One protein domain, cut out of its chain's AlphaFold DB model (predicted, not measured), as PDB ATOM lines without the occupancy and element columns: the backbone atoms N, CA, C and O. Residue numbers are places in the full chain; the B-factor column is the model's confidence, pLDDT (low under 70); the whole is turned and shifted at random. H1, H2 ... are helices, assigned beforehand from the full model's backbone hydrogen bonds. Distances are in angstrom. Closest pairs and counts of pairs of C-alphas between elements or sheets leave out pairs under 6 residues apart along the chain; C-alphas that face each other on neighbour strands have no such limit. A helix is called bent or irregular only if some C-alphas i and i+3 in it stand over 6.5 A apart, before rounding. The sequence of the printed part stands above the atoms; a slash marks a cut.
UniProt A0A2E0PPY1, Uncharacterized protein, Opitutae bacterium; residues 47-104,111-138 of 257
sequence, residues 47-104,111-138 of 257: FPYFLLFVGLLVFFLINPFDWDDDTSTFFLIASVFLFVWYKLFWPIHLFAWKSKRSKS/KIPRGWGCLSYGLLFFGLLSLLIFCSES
ATOM      1  N   PHE A  47      38.158  13.211  58.121       69.44
ATOM      2  CA  PHE A  47      37.267  12.205  58.718       69.44
ATOM      3  C   PHE A  47      35.830  12.236  58.156       69.44
ATOM      4  O   PHE A  47      35.339  11.183  57.755       69.44
ATOM      5  N   PRO A  48      35.165  13.400  58.000       67.44
ATOM      6  CA  PRO A  48      33.880  13.459  57.297       67.44
ATOM      7  C   PRO A  48      33.962  12.992  55.833       67.44
ATOM      8  O   PRO A  48      32.974  12.526  55.281       67.44
ATOM      9  N   TYR A  49      35.138  13.110  55.210       67.00
ATOM     10  CA  TYR A  49      35.387  12.736  53.816       67.00
ATOM     11  C   TYR A  49      35.528  11.225  53.697       67.00
ATOM     12  O   TYR A  49      34.977  10.628  52.784       67.00
ATOM     13  N   PHE A  50      36.214  10.609  54.660       73.75
ATOM     14  CA  PHE A  50      36.268   9.164  54.798       73.75
ATOM     15  C   PHE A  50      34.863   8.584  54.981       73.75
ATOM     16  O   PHE A  50      34.504   7.660  54.265       73.75
ATOM     17  N   LEU A  51      34.037   9.165  55.861       77.81
ATOM     18  CA  LEU A  51      32.652   8.714  56.045       77.81
ATOM     19  C   LEU A  51      31.805   8.872  54.776       77.81
ATOM     20  O   LEU A  51      31.049   7.966  54.447       77.81
ATOM     21  N   LEU A  52      31.951   9.984  54.050       76.50
ATOM     22  CA  LEU A  52      31.260  10.184  52.775       76.50
ATOM     23  C   LEU A  52      31.709   9.159  51.724       76.50
ATOM     24  O   LEU A  52      30.869   8.573  51.056       76.50
ATOM     25  N   PHE A  53      33.017   8.933  51.588       77.62
ATOM     26  CA  PHE A  53      33.565   7.998  50.607       77.62
ATOM     27  C   PHE A  53      33.164   6.556  50.919       77.62
ATOM     28  O   PHE A  53      32.729   5.839  50.029       77.62
ATOM     29  N   VAL A  54      33.244   6.150  52.190       80.38
ATOM     30  CA  VAL A  54      32.752   4.844  52.643       80.38
ATOM     31  C   VAL A  54      31.247   4.733  52.416       80.38
ATOM     32  O   VAL A  54      30.795   3.702  51.944       80.38
ATOM     33  N   GLY A  55      30.474   5.788  52.685       81.06
ATOM     34  CA  GLY A  55      29.035   5.815  52.420       81.06
ATOM     35  C   GLY A  55      28.699   5.644  50.939       81.06
ATOM     36  O   GLY A  55      27.858   4.819  50.608       81.06
ATOM     37  N   LEU A  56      29.391   6.362  50.049       79.19
ATOM     38  CA  LEU A  56      29.235   6.228  48.596       79.19
ATOM     39  C   LEU A  56      29.668   4.846  48.098       79.19
ATOM     40  O   LEU A  56      28.986   4.267  47.263       79.19
ATOM     41  N   LEU A  57      30.760   4.295  48.635       78.62
ATOM     42  CA  LEU A  57      31.228   2.949  48.305       78.62
ATOM     43  C   LEU A  57      30.221   1.883  48.749       78.62
ATOM     44  O   LEU A  57      29.897   0.991  47.980       78.62
ATOM     45  N   VAL A  58      29.704   1.979  49.975       82.00
ATOM     46  CA  VAL A  58      28.677   1.063  50.488       82.00
ATOM     47  C   VAL A  58      27.393   1.191  49.674       82.00
ATOM     48  O   VAL A  58      26.795   0.180  49.336       82.00
ATOM     49  N   PHE A  59      26.988   2.409  49.318       76.69
ATOM     50  CA  PHE A  59      25.828   2.647  48.465       76.69
ATOM     51  C   PHE A  59      26.003   2.027  47.071       76.69
ATOM     52  O   PHE A  59      25.090   1.367  46.596       76.69
ATOM     53  N   PHE A  60      27.185   2.169  46.462       77.12
ATOM     54  CA  PHE A  60      27.530   1.529  45.189       77.12
ATOM     55  C   PHE A  60      27.544  -0.005  45.298       77.12
ATOM     56  O   PHE A  60      27.011  -0.683  44.435       77.12
ATOM     57  N   LEU A  61      28.108  -0.563  46.376       77.81
ATOM     58  CA  LEU A  61      28.182  -2.016  46.583       77.81
ATOM     59  C   LEU A  61      26.827  -2.657  46.901       77.81
ATOM     60  O   LEU A  61      26.601  -3.804  46.536       77.81
ATOM     61  N   ILE A  62      25.963  -1.955  47.636       83.00
ATOM     62  CA  ILE A  62      24.602  -2.424  47.930       83.00
ATOM     63  C   ILE A  62      23.706  -2.238  46.707       83.00
ATOM     64  O   ILE A  62      22.783  -3.024  46.533       83.00
ATOM     65  N   ASN A  63      23.971  -1.200  45.909       76.25
ATOM     66  CA  ASN A  63      23.183  -0.796  44.753       76.25
ATOM     67  C   ASN A  63      21.669  -0.877  45.026       76.25
ATOM     68  O   ASN A  63      20.957  -1.661  44.404       76.25
ATOM     69  N   PRO A  64      21.144  -0.098  45.991       73.62
ATOM     70  CA  PRO A  64      19.756  -0.241  46.439       73.62
ATOM     71  C   PRO A  64      18.720   0.082  45.351       73.62
ATOM     72  O   PRO A  64      17.532  -0.141  45.566       73.62
ATOM     73  N   PHE A  65      19.164   0.644  44.226       69.12
ATOM     74  CA  PHE A  65      18.344   1.018  43.080       69.12
ATOM     75  C   PHE A  65      18.594   0.136  41.851       69.12
ATOM     76  O   PHE A  65      18.043   0.440  40.800       69.12
ATOM     77  N   ASP A  66      19.406  -0.917  41.993       72.38
ATOM     78  CA  ASP A  66      19.725  -1.899  40.949       72.38
ATOM     79  C   ASP A  66      20.197  -1.267  39.625       72.38
ATOM     80  O   ASP A  66      19.889  -1.733  38.534       72.38
ATOM     81  N   TRP A  67      20.942  -0.160  39.719       76.56
ATOM     82  CA  TRP A  67      21.506   0.525  38.558       76.56
ATOM     83  C   TRP A  67      22.560  -0.341  37.876       76.56
ATOM     84  O   TRP A  67      23.360  -0.991  38.549       76.56
ATOM     85  N   ASP A  68      22.632  -0.282  36.551       78.12
ATOM     86  CA  ASP A  68      23.709  -0.929  35.814       78.12
ATOM     87  C   ASP A  68      25.093  -0.359  36.202       78.12
ATOM     88  O   ASP A  68      25.226   0.722  36.802       78.12
ATOM     89  N   ASP A  69      26.143  -1.116  35.877       78.19
ATOM     90  CA  ASP A  69      27.525  -0.789  36.238       78.19
ATOM     91  C   ASP A  69      27.973   0.572  35.674       78.19
ATOM     92  O   ASP A  69      28.711   1.309  36.345       78.19
ATOM     93  N   ASP A  70      27.510   0.945  34.478       76.44
ATOM     94  CA  ASP A  70      27.881   2.200  33.826       76.44
ATOM     95  C   ASP A  70      27.197   3.382  34.527       76.44
ATOM     96  O   ASP A  70      27.869   4.335  34.948       76.44
ATOM     97  N   THR A  71      25.887   3.296  34.768       77.44
ATOM     98  CA  THR A  71      25.106   4.305  35.504       77.44
ATOM     99  C   THR A  71      25.668   4.539  36.906       77.44
ATOM    100  O   THR A  71      25.921   5.682  37.318       77.44
ATOM    101  N   SER A  72      25.953   3.459  37.632       79.38
ATOM    102  CA  SER A  72      26.539   3.514  38.973       79.38
ATOM    103  C   SER A  72      27.922   4.179  38.963       79.38
ATOM    104  O   SER A  72      28.267   4.962  39.860       79.38
ATOM    105  N   THR A  73      28.713   3.922  37.918       82.31
ATOM    106  CA  THR A  73      30.038   4.518  37.730       82.31
ATOM    107  C   THR A  73      29.944   6.022  37.473       82.31
ATOM    108  O   THR A  73      30.666   6.798  38.112       82.31
ATOM    109  N   PHE A  74      29.029   6.476  36.611       82.94
ATOM    110  CA  PHE A  74      28.832   7.905  36.347       82.94
ATOM    111  C   PHE A  74      28.384   8.676  37.592       82.94
ATOM    112  O   PHE A  74      28.909   9.765  37.853       82.94
ATOM    113  N   PHE A  75      27.492   8.102  38.404       82.00
ATOM    114  CA  PHE A  75      27.080   8.689  39.681       82.00
ATOM    115  C   PHE A  75      28.259   8.869  40.647       82.00
ATOM    116  O   PHE A  75      28.430   9.935  41.257       82.00
ATOM    117  N   LEU A  76      29.102   7.841  40.780       83.81
ATOM    118  CA  LEU A  76      30.257   7.867  41.675       83.81
ATOM    119  C   LEU A  76      31.293   8.895  41.209       83.81
ATOM    120  O   LEU A  76      31.770   9.704  42.013       83.81
ATOM    121  N   ILE A  77      31.591   8.921  39.909       85.88
ATOM    122  CA  ILE A  77      32.476   9.910  39.287       85.88
ATOM    123  C   ILE A  77      31.943  11.325  39.543       85.88
ATOM    124  O   ILE A  77      32.660  12.156  40.109       85.88
ATOM    125  N   ALA A  78      30.677  11.597  39.209       86.56
ATOM    126  CA  ALA A  78      30.049  12.900  39.417       86.56
ATOM    127  C   ALA A  78      30.159  13.357  40.880       86.56
ATOM    128  O   ALA A  78      30.599  14.476  41.163       86.56
ATOM    129  N   SER A  79      29.837  12.457  41.813       83.94
ATOM    130  CA  SER A  79      29.897  12.707  43.253       83.94
ATOM    131  C   SER A  79      31.303  13.099  43.712       83.94
ATOM    132  O   SER A  79      31.464  14.089  44.428       83.94
ATOM    133  N   VAL A  80      32.335  12.376  43.267       86.00
ATOM    134  CA  VAL A  80      33.733  12.665  43.623       86.00
ATOM    135  C   VAL A  80      34.178  14.015  43.055       86.00
ATOM    136  O   VAL A  80      34.684  14.853  43.804       86.00
ATOM    137  N   PHE A  81      33.968  14.263  41.760       86.69
ATOM    138  CA  PHE A  81      34.412  15.497  41.103       86.69
ATOM    139  C   PHE A  81      33.736  16.746  41.688       86.69
ATOM    140  O   PHE A  81      34.421  17.713  42.042       86.69
ATOM    141  N   LEU A  82      32.410  16.719  41.863       84.25
ATOM    142  CA  LEU A  82      31.651  17.840  42.425       84.25
ATOM    143  C   LEU A  82      32.016  18.101  43.886       84.25
ATOM    144  O   LEU A  82      32.148  19.255  44.302       84.25
ATOM    145  N   PHE A  83      32.239  17.045  44.664       83.38
ATOM    146  CA  PHE A  83      32.634  17.180  46.058       83.38
ATOM    147  C   PHE A  83      34.040  17.772  46.213       83.38
ATOM    148  O   PHE A  83      34.233  18.715  46.990       83.38
ATOM    149  N   VAL A  84      35.017  17.274  45.445       84.62
ATOM    150  CA  VAL A  84      36.380  17.825  45.407       84.62
ATOM    151  C   VAL A  84      36.337  19.299  45.008       84.62
ATOM    152  O   VAL A  84      36.975  20.134  45.657       84.62
ATOM    153  N   TRP A  85      35.527  19.647  44.005       86.50
ATOM    154  CA  TRP A  85      35.336  21.031  43.592       86.50
ATOM    155  C   TRP A  85      34.752  21.909  44.709       86.50
ATOM    156  O   TRP A  85      35.327  22.949  45.055       86.50
ATOM    157  N   TYR A  86      33.654  21.464  45.326       81.50
ATOM    158  CA  TYR A  86      32.963  22.180  46.401       81.50
ATOM    159  C   TYR A  86      33.835  22.373  47.649       81.50
ATOM    160  O   TYR A  86      33.674  23.348  48.378       81.50
ATOM    161  N   LYS A  87      34.776  21.468  47.938       81.75
ATOM    162  CA  LYS A  87      35.630  21.589  49.128       81.75
ATOM    163  C   LYS A  87      36.932  22.330  48.882       81.75
ATOM    164  O   LYS A  87      37.298  23.164  49.707       81.75
ATOM    165  N   LEU A  88      37.630  22.048  47.784       81.69
ATOM    166  CA  LEU A  88      38.934  22.656  47.516       81.69
ATOM    167  C   LEU A  88      38.803  24.034  46.872       81.69
ATOM    168  O   LEU A  88      39.514  24.959  47.256       81.69
ATOM    169  N   PHE A  89      37.894  24.190  45.912       80.50
ATOM    170  CA  PHE A  89      37.885  25.372  45.052       80.50
ATOM    171  C   PHE A  89      36.810  26.384  45.419       80.50
ATOM    172  O   PHE A  89      37.059  27.582  45.317       80.50
ATOM    173  N   TRP A  90      35.647  25.950  45.907       75.94
ATOM    174  CA  TRP A  90      34.593  26.876  46.330       75.94
ATOM    175  C   TRP A  90      35.044  27.888  47.401       75.94
ATOM    176  O   TRP A  90      34.759  29.074  47.224       75.94
ATOM    177  N   PRO A  91      35.798  27.519  48.464       77.69
ATOM    178  CA  PRO A  91      36.283  28.504  49.434       77.69
ATOM    179  C   PRO A  91      37.251  29.513  48.809       77.69
ATOM    180  O   PRO A  91      37.203  30.694  49.145       77.69
ATOM    181  N   ILE A  92      38.091  29.062  47.870       78.69
ATOM    182  CA  ILE A  92      39.044  29.908  47.138       78.69
ATOM    183  C   ILE A  92      38.288  30.898  46.246       78.69
ATOM    184  O   ILE A  92      38.571  32.094  46.279       78.69
ATOM    185  N   HIS A  93      37.286  30.428  45.498       76.25
ATOM    186  CA  HIS A  93      36.428  31.275  44.664       76.25
ATOM    187  C   HIS A  93      35.625  32.274  45.495       76.25
ATOM    188  O   HIS A  93      35.575  33.451  45.147       76.25
ATOM    189  N   LEU A  94      35.055  31.845  46.624       75.44
ATOM    190  CA  LEU A  94      34.361  32.731  47.560       75.44
ATOM    191  C   LEU A  94      35.292  33.799  48.130       75.44
ATOM    192  O   LEU A  94      34.891  34.959  48.242       75.44
ATOM    193  N   PHE A  95      36.519  33.425  48.495       73.00
ATOM    194  CA  PHE A  95      37.514  34.364  49.000       73.00
ATOM    195  C   PHE A  95      37.910  35.378  47.921       73.00
ATOM    196  O   PHE A  95      37.855  36.581  48.168       73.00
ATOM    197  N   ALA A  96      38.208  34.916  46.704       73.00
ATOM    198  CA  ALA A  96      38.544  35.767  45.561       73.00
ATOM    199  C   ALA A  96      37.396  36.697  45.143       73.00
ATOM    200  O   ALA A  96      37.606  37.835  44.724       73.00
ATOM    201  N   TRP A  97      36.158  36.218  45.241       73.88
ATOM    202  CA  TRP A  97      34.978  37.023  44.960       73.88
ATOM    203  C   TRP A  97      34.759  38.094  46.035       73.88
ATOM    204  O   TRP A  97      34.491  39.251  45.707       73.88
ATOM    205  N   LYS A  98      34.932  37.740  47.317       72.62
ATOM    206  CA  LYS A  98      34.850  38.693  48.433       72.62
ATOM    207  C   LYS A  98      35.958  39.745  48.378       72.62
ATOM    208  O   LYS A  98      35.645  40.916  48.580       72.62
ATOM    209  N   SER A  99      37.198  39.372  48.054       66.06
ATOM    210  CA  SER A  99      38.311  40.326  47.941       66.06
ATOM    211  C   SER A  99      38.082  41.341  46.818       66.06
ATOM    212  O   SER A  99      38.240  42.537  47.033       66.06
ATOM    213  N   LYS A 100      37.568  40.912  45.656       67.00
ATOM    214  CA  LYS A 100      37.186  41.830  44.564       67.00
ATOM    215  C   LYS A 100      36.080  42.817  44.947       67.00
ATOM    216  O   LYS A 100      36.018  43.914  44.392       67.00
ATOM    217  N   ARG A 101      35.183  42.422  45.856       64.50
ATOM    218  CA  ARG A 101      34.057  43.249  46.324       64.50
ATOM    219  C   ARG A 101      34.475  44.213  47.439       64.50
ATOM    220  O   ARG A 101      33.957  45.321  47.516       64.50
ATOM    221  N   SER A 102      35.439  43.800  48.255       59.19
ATOM    222  CA  SER A 102      36.097  44.581  49.300       59.19
ATOM    223  C   SER A 102      37.254  45.397  48.713       59.19
ATOM    224  O   SER A 102      38.420  45.152  49.008       59.19
ATOM    225  N   LYS A 103      36.963  46.379  47.852       53.00
ATOM    226  CA  LYS A 103      37.975  47.361  47.423       53.00
ATOM    227  C   LYS A 103      38.314  48.310  48.582       53.00
ATOM    228  O   LYS A 103      37.880  49.458  48.587       53.00
ATOM    229  N   SER A 104      39.079  47.839  49.563       48.03
ATOM    230  CA  SER A 104      39.897  48.710  50.408       48.03
ATOM    231  C   SER A 104      41.297  48.767  49.786       48.03
ATOM    232  O   SER A 104      41.791  47.761  49.283       48.03
ATOM    233  N   LYS A 111      47.078  36.873  44.415       62.84
ATOM    234  CA  LYS A 111      47.112  36.379  43.037       62.84
ATOM    235  C   LYS A 111      46.954  34.864  43.037       62.84
ATOM    236  O   LYS A 111      47.914  34.128  43.247       62.84
ATOM    237  N   ILE A 112      45.740  34.392  42.765       64.88
ATOM    238  CA  ILE A 112      45.503  32.973  42.491       64.88
ATOM    239  C   ILE A 112      46.259  32.599  41.204       64.88
ATOM    240  O   ILE A 112      46.076  33.268  40.179       64.88
ATOM    241  N   PRO A 113      47.093  31.544  41.216       71.62
ATOM    242  CA  PRO A 113      47.782  31.081  40.018       71.62
ATOM    243  C   PRO A 113      46.773  30.744  38.916       71.62
ATOM    244  O   PRO A 113      45.828  29.991  39.152       71.62
ATOM    245  N   ARG A 114      46.982  31.244  37.690       67.19
ATOM    246  CA  ARG A 114      46.069  31.004  36.548       67.19
ATOM    247  C   ARG A 114      45.731  29.519  36.342       67.19
ATOM    248  O   ARG A 114      44.586  29.201  36.038       67.19
ATOM    249  N   GLY A 115      46.688  28.616  36.574       72.50
ATOM    250  CA  GLY A 115      46.486  27.167  36.438       72.50
ATOM    251  C   GLY A 115      45.457  26.571  37.408       72.50
ATOM    252  O   GLY A 115      44.747  25.640  37.045       72.50
ATOM    253  N   TRP A 116      45.308  27.141  38.608       74.75
ATOM    254  CA  TRP A 116      44.330  26.668  39.597       74.75
ATOM    255  C   TRP A 116      42.894  27.023  39.202       74.75
ATOM    256  O   TRP A 116      41.967  26.278  39.511       74.75
ATOM    257  N   GLY A 117      42.712  28.129  38.471       77.94
ATOM    258  CA  GLY A 117      41.424  28.487  37.882       77.94
ATOM    259  C   GLY A 117      40.978  27.465  36.837       77.94
ATOM    260  O   GLY A 117      39.874  26.937  36.937       77.94
ATOM    261  N   CYS A 118      41.851  27.133  35.879       83.81
ATOM    262  CA  CYS A 118      41.547  26.148  34.835       83.81
ATOM    263  C   CYS A 118      41.247  24.762  35.416       83.81
ATOM    264  O   CYS A 118      40.270  24.134  35.020       83.81
ATOM    265  N   LEU A 119      42.043  24.309  36.390       86.62
ATOM    266  CA  LEU A 119      41.833  23.014  37.039       86.62
ATOM    267  C   LEU A 119      40.502  22.968  37.805       86.62
ATOM    268  O   LEU A 119      39.789  21.970  37.748       86.62
ATOM    269  N   SER A 120      40.124  24.068  38.462       86.94
ATOM    270  CA  SER A 120      38.823  24.189  39.120       86.94
ATOM    271  C   SER A 120      37.659  24.070  38.136       86.94
ATOM    272  O   SER A 120      36.755  23.271  38.360       86.94
ATOM    273  N   TYR A 121      37.673  24.837  37.043       86.69
ATOM    274  CA  TYR A 121      36.608  24.765  36.042       86.69
ATOM    275  C   TYR A 121      36.556  23.406  35.345       86.69
ATOM    276  O   TYR A 121      35.462  22.920  35.084       86.69
ATOM    277  N   GLY A 122      37.706  22.766  35.115       87.88
ATOM    278  CA  GLY A 122      37.765  21.398  34.603       87.88
ATOM    279  C   GLY A 122      37.067  20.405  35.532       87.88
ATOM    280  O   GLY A 122      36.183  19.682  35.089       87.88
ATOM    281  N   LEU A 123      37.397  20.411  36.830       86.88
ATOM    282  CA  LEU A 123      36.760  19.527  37.818       86.88
ATOM    283  C   LEU A 123      35.243  19.741  37.906       86.88
ATOM    284  O   LEU A 123      34.495  18.771  37.988       86.88
ATOM    285  N   LEU A 124      34.790  20.998  37.862       87.94
ATOM    286  CA  LEU A 124      33.362  21.314  37.840       87.94
ATOM    287  C   LEU A 124      32.693  20.795  36.566       87.94
ATOM    288  O   LEU A 124      31.634  20.182  36.644       87.94
ATOM    289  N   PHE A 125      33.310  21.037  35.408       90.81
ATOM    290  CA  PHE A 125      32.786  20.617  34.114       90.81
ATOM    291  C   PHE A 125      32.645  19.097  34.033       90.81
ATOM    292  O   PHE A 125      31.566  18.620  33.703       90.81
ATOM    293  N   PHE A 126      33.684  18.339  34.396       89.25
ATOM    294  CA  PHE A 126      33.620  16.875  34.396       89.25
ATOM    295  C   PHE A 126      32.591  16.347  35.395       89.25
ATOM    296  O   PHE A 126      31.811  15.472  35.042       89.25
ATOM    297  N   GLY A 127      32.519  16.917  36.604       86.50
ATOM    298  CA  GLY A 127      31.508  16.523  37.586       86.50
ATOM    299  C   GLY A 127      30.074  16.757  37.100       86.50
ATOM    300  O   GLY A 127      29.227  15.883  37.256       86.50
ATOM    301  N   LEU A 128      29.806  17.906  36.471       86.69
ATOM    302  CA  LEU A 128      28.494  18.215  35.896       86.69
ATOM    303  C   LEU A 128      28.183  17.364  34.662       86.69
ATOM    304  O   LEU A 128      27.052  16.923  34.515       86.69
ATOM    305  N   LEU A 129      29.165  17.117  33.794       88.56
ATOM    306  CA  LEU A 129      28.990  16.273  32.613       88.56
ATOM    307  C   LEU A 129      28.673  14.828  33.011       88.56
ATOM    308  O   LEU A 129      27.727  14.257  32.487       88.56
ATOM    309  N   SER A 130      29.405  14.262  33.973       87.31
ATOM    310  CA  SER A 130      29.108  12.930  34.510       87.31
ATOM    311  C   SER A 130      27.740  12.875  35.181       87.31
ATOM    312  O   SER A 130      27.041  11.882  35.026       87.31
ATOM    313  N   LEU A 131      27.323  13.942  35.875       82.00
ATOM    314  CA  LEU A 131      25.978  14.018  36.444       82.00
ATOM    315  C   LEU A 131      24.901  14.067  35.352       82.00
ATOM    316  O   LEU A 131      23.867  13.432  35.499       82.00
ATOM    317  N   LEU A 132      25.141  14.798  34.260       83.00
ATOM    318  CA  LEU A 132      24.217  14.863  33.127       83.00
ATOM    319  C   LEU A 132      24.087  13.512  32.424       83.00
ATOM    320  O   LEU A 132      22.968  13.126  32.112       83.00
ATOM    321  N   ILE A 133      25.202  12.804  32.218       81.75
ATOM    322  CA  ILE A 133      25.199  11.447  31.653       81.75
ATOM    323  C   ILE A 133      24.459  10.492  32.592       81.75
ATOM    324  O   ILE A 133      23.581   9.763  32.153       81.75
ATOM    325  N   PHE A 134      24.734  10.553  33.897       80.06
ATOM    326  CA  PHE A 134      23.977   9.783  34.881       80.06
ATOM    327  C   PHE A 134      22.474  10.068  34.781       80.06
ATOM    328  O   PHE A 134      21.690   9.137  34.704       80.06
ATOM    329  N   CYS A 135      22.061  11.336  34.715       75.44
ATOM    330  CA  CYS A 135      20.651  11.683  34.563       75.44
ATOM    331  C   CYS A 135      20.048  11.246  33.219       75.44
ATOM    332  O   CYS A 135      18.837  11.068  33.158       75.44
ATOM    333  N   SER A 136      20.831  11.112  32.145       72.88
ATOM    334  CA  SER A 136      20.310  10.622  30.865       72.88
ATOM    335  C   SER A 136      20.191   9.101  30.814       72.88
ATOM    336  O   SER A 136      19.244   8.604  30.209       72.88
ATOM    337  N   GLU A 137      21.129   8.385  31.437       68.75
ATOM    338  CA  GLU A 137      21.179   6.917  31.443       68.75
ATOM    339  C   GLU A 137      20.316   6.309  32.554       68.75
ATOM    340  O   GLU A 137      19.731   5.249  32.373       68.75
ATOM    341  N   SER A 138      20.167   6.990  33.694       63.41
ATOM    342  CA  SER A 138      19.373   6.453  34.794       63.41
ATOM    343  C   SER A 138      17.896   6.356  34.401       63.41
ATOM    344  O   SER A 138      17.249   7.367  34.099       63.41
TER     345      SER A 138
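What this domain is: This is residues 47 to 104 and 111 to 138 of the 257 residues of an uncharacterized protein of Opitutae bacterium (UniProt A0A2E0PPY1). What is the shape? A long bent helix, H2, forms the middle; H3 runs beside its first arm on one side, and H1 folds back on the other. Residues 97 to 104 stick out. What builds it? The printed part has 86 residues with helices H1, H2, H3, no named strand: all helix, loose, radius of gyration of the C-alphas 16.2 A, spanning 55 by 30 by 19 A.

Where its parts are: Where is H2? By its hydrogen bonds one helix, residues 69 to 101, it is bent: C-alphas 88 and 91 are 6.7 A apart. Its arms are H2a, residues 69 to 88, 28.4 A, and H2b, residues 91 to 101, 15.2 A, at a steep tilt of 45 degrees. The others? H3, residues 114 to 137, 35.0 A, ends at (21.179, 6.917, 31.443); H1, residues 47 to 62, 22.2 A, begins at (37.267, 12.205, 58.718).

How they stand to each other: What touches H2a? H3 does, opposite ways at 31 degrees, a shallow tilt; closest C-alphas Ala 78 and Gly 127, 4.3 A. H1 and H2a, a hairpin, only just touch, H1 with residues 56 to 60 alone and H2a with residues 72 to 76 alone, with 3 pairs of C-alphas within 8 A; the closest C-alphas are those of Phe 60 and Ser 72, 6.6 A apart. And the backbones? In H1, H2a, H2b and H3 every O i to N i+4 pair is within hydrogen-bond range.

The domain as a whole: Is it cut? Residues 105 to 110 are not printed; C-alphas 104 and 111 are 16.1 A apart. Where is confidence low? 15 residues are under 70, among them 99 to 104.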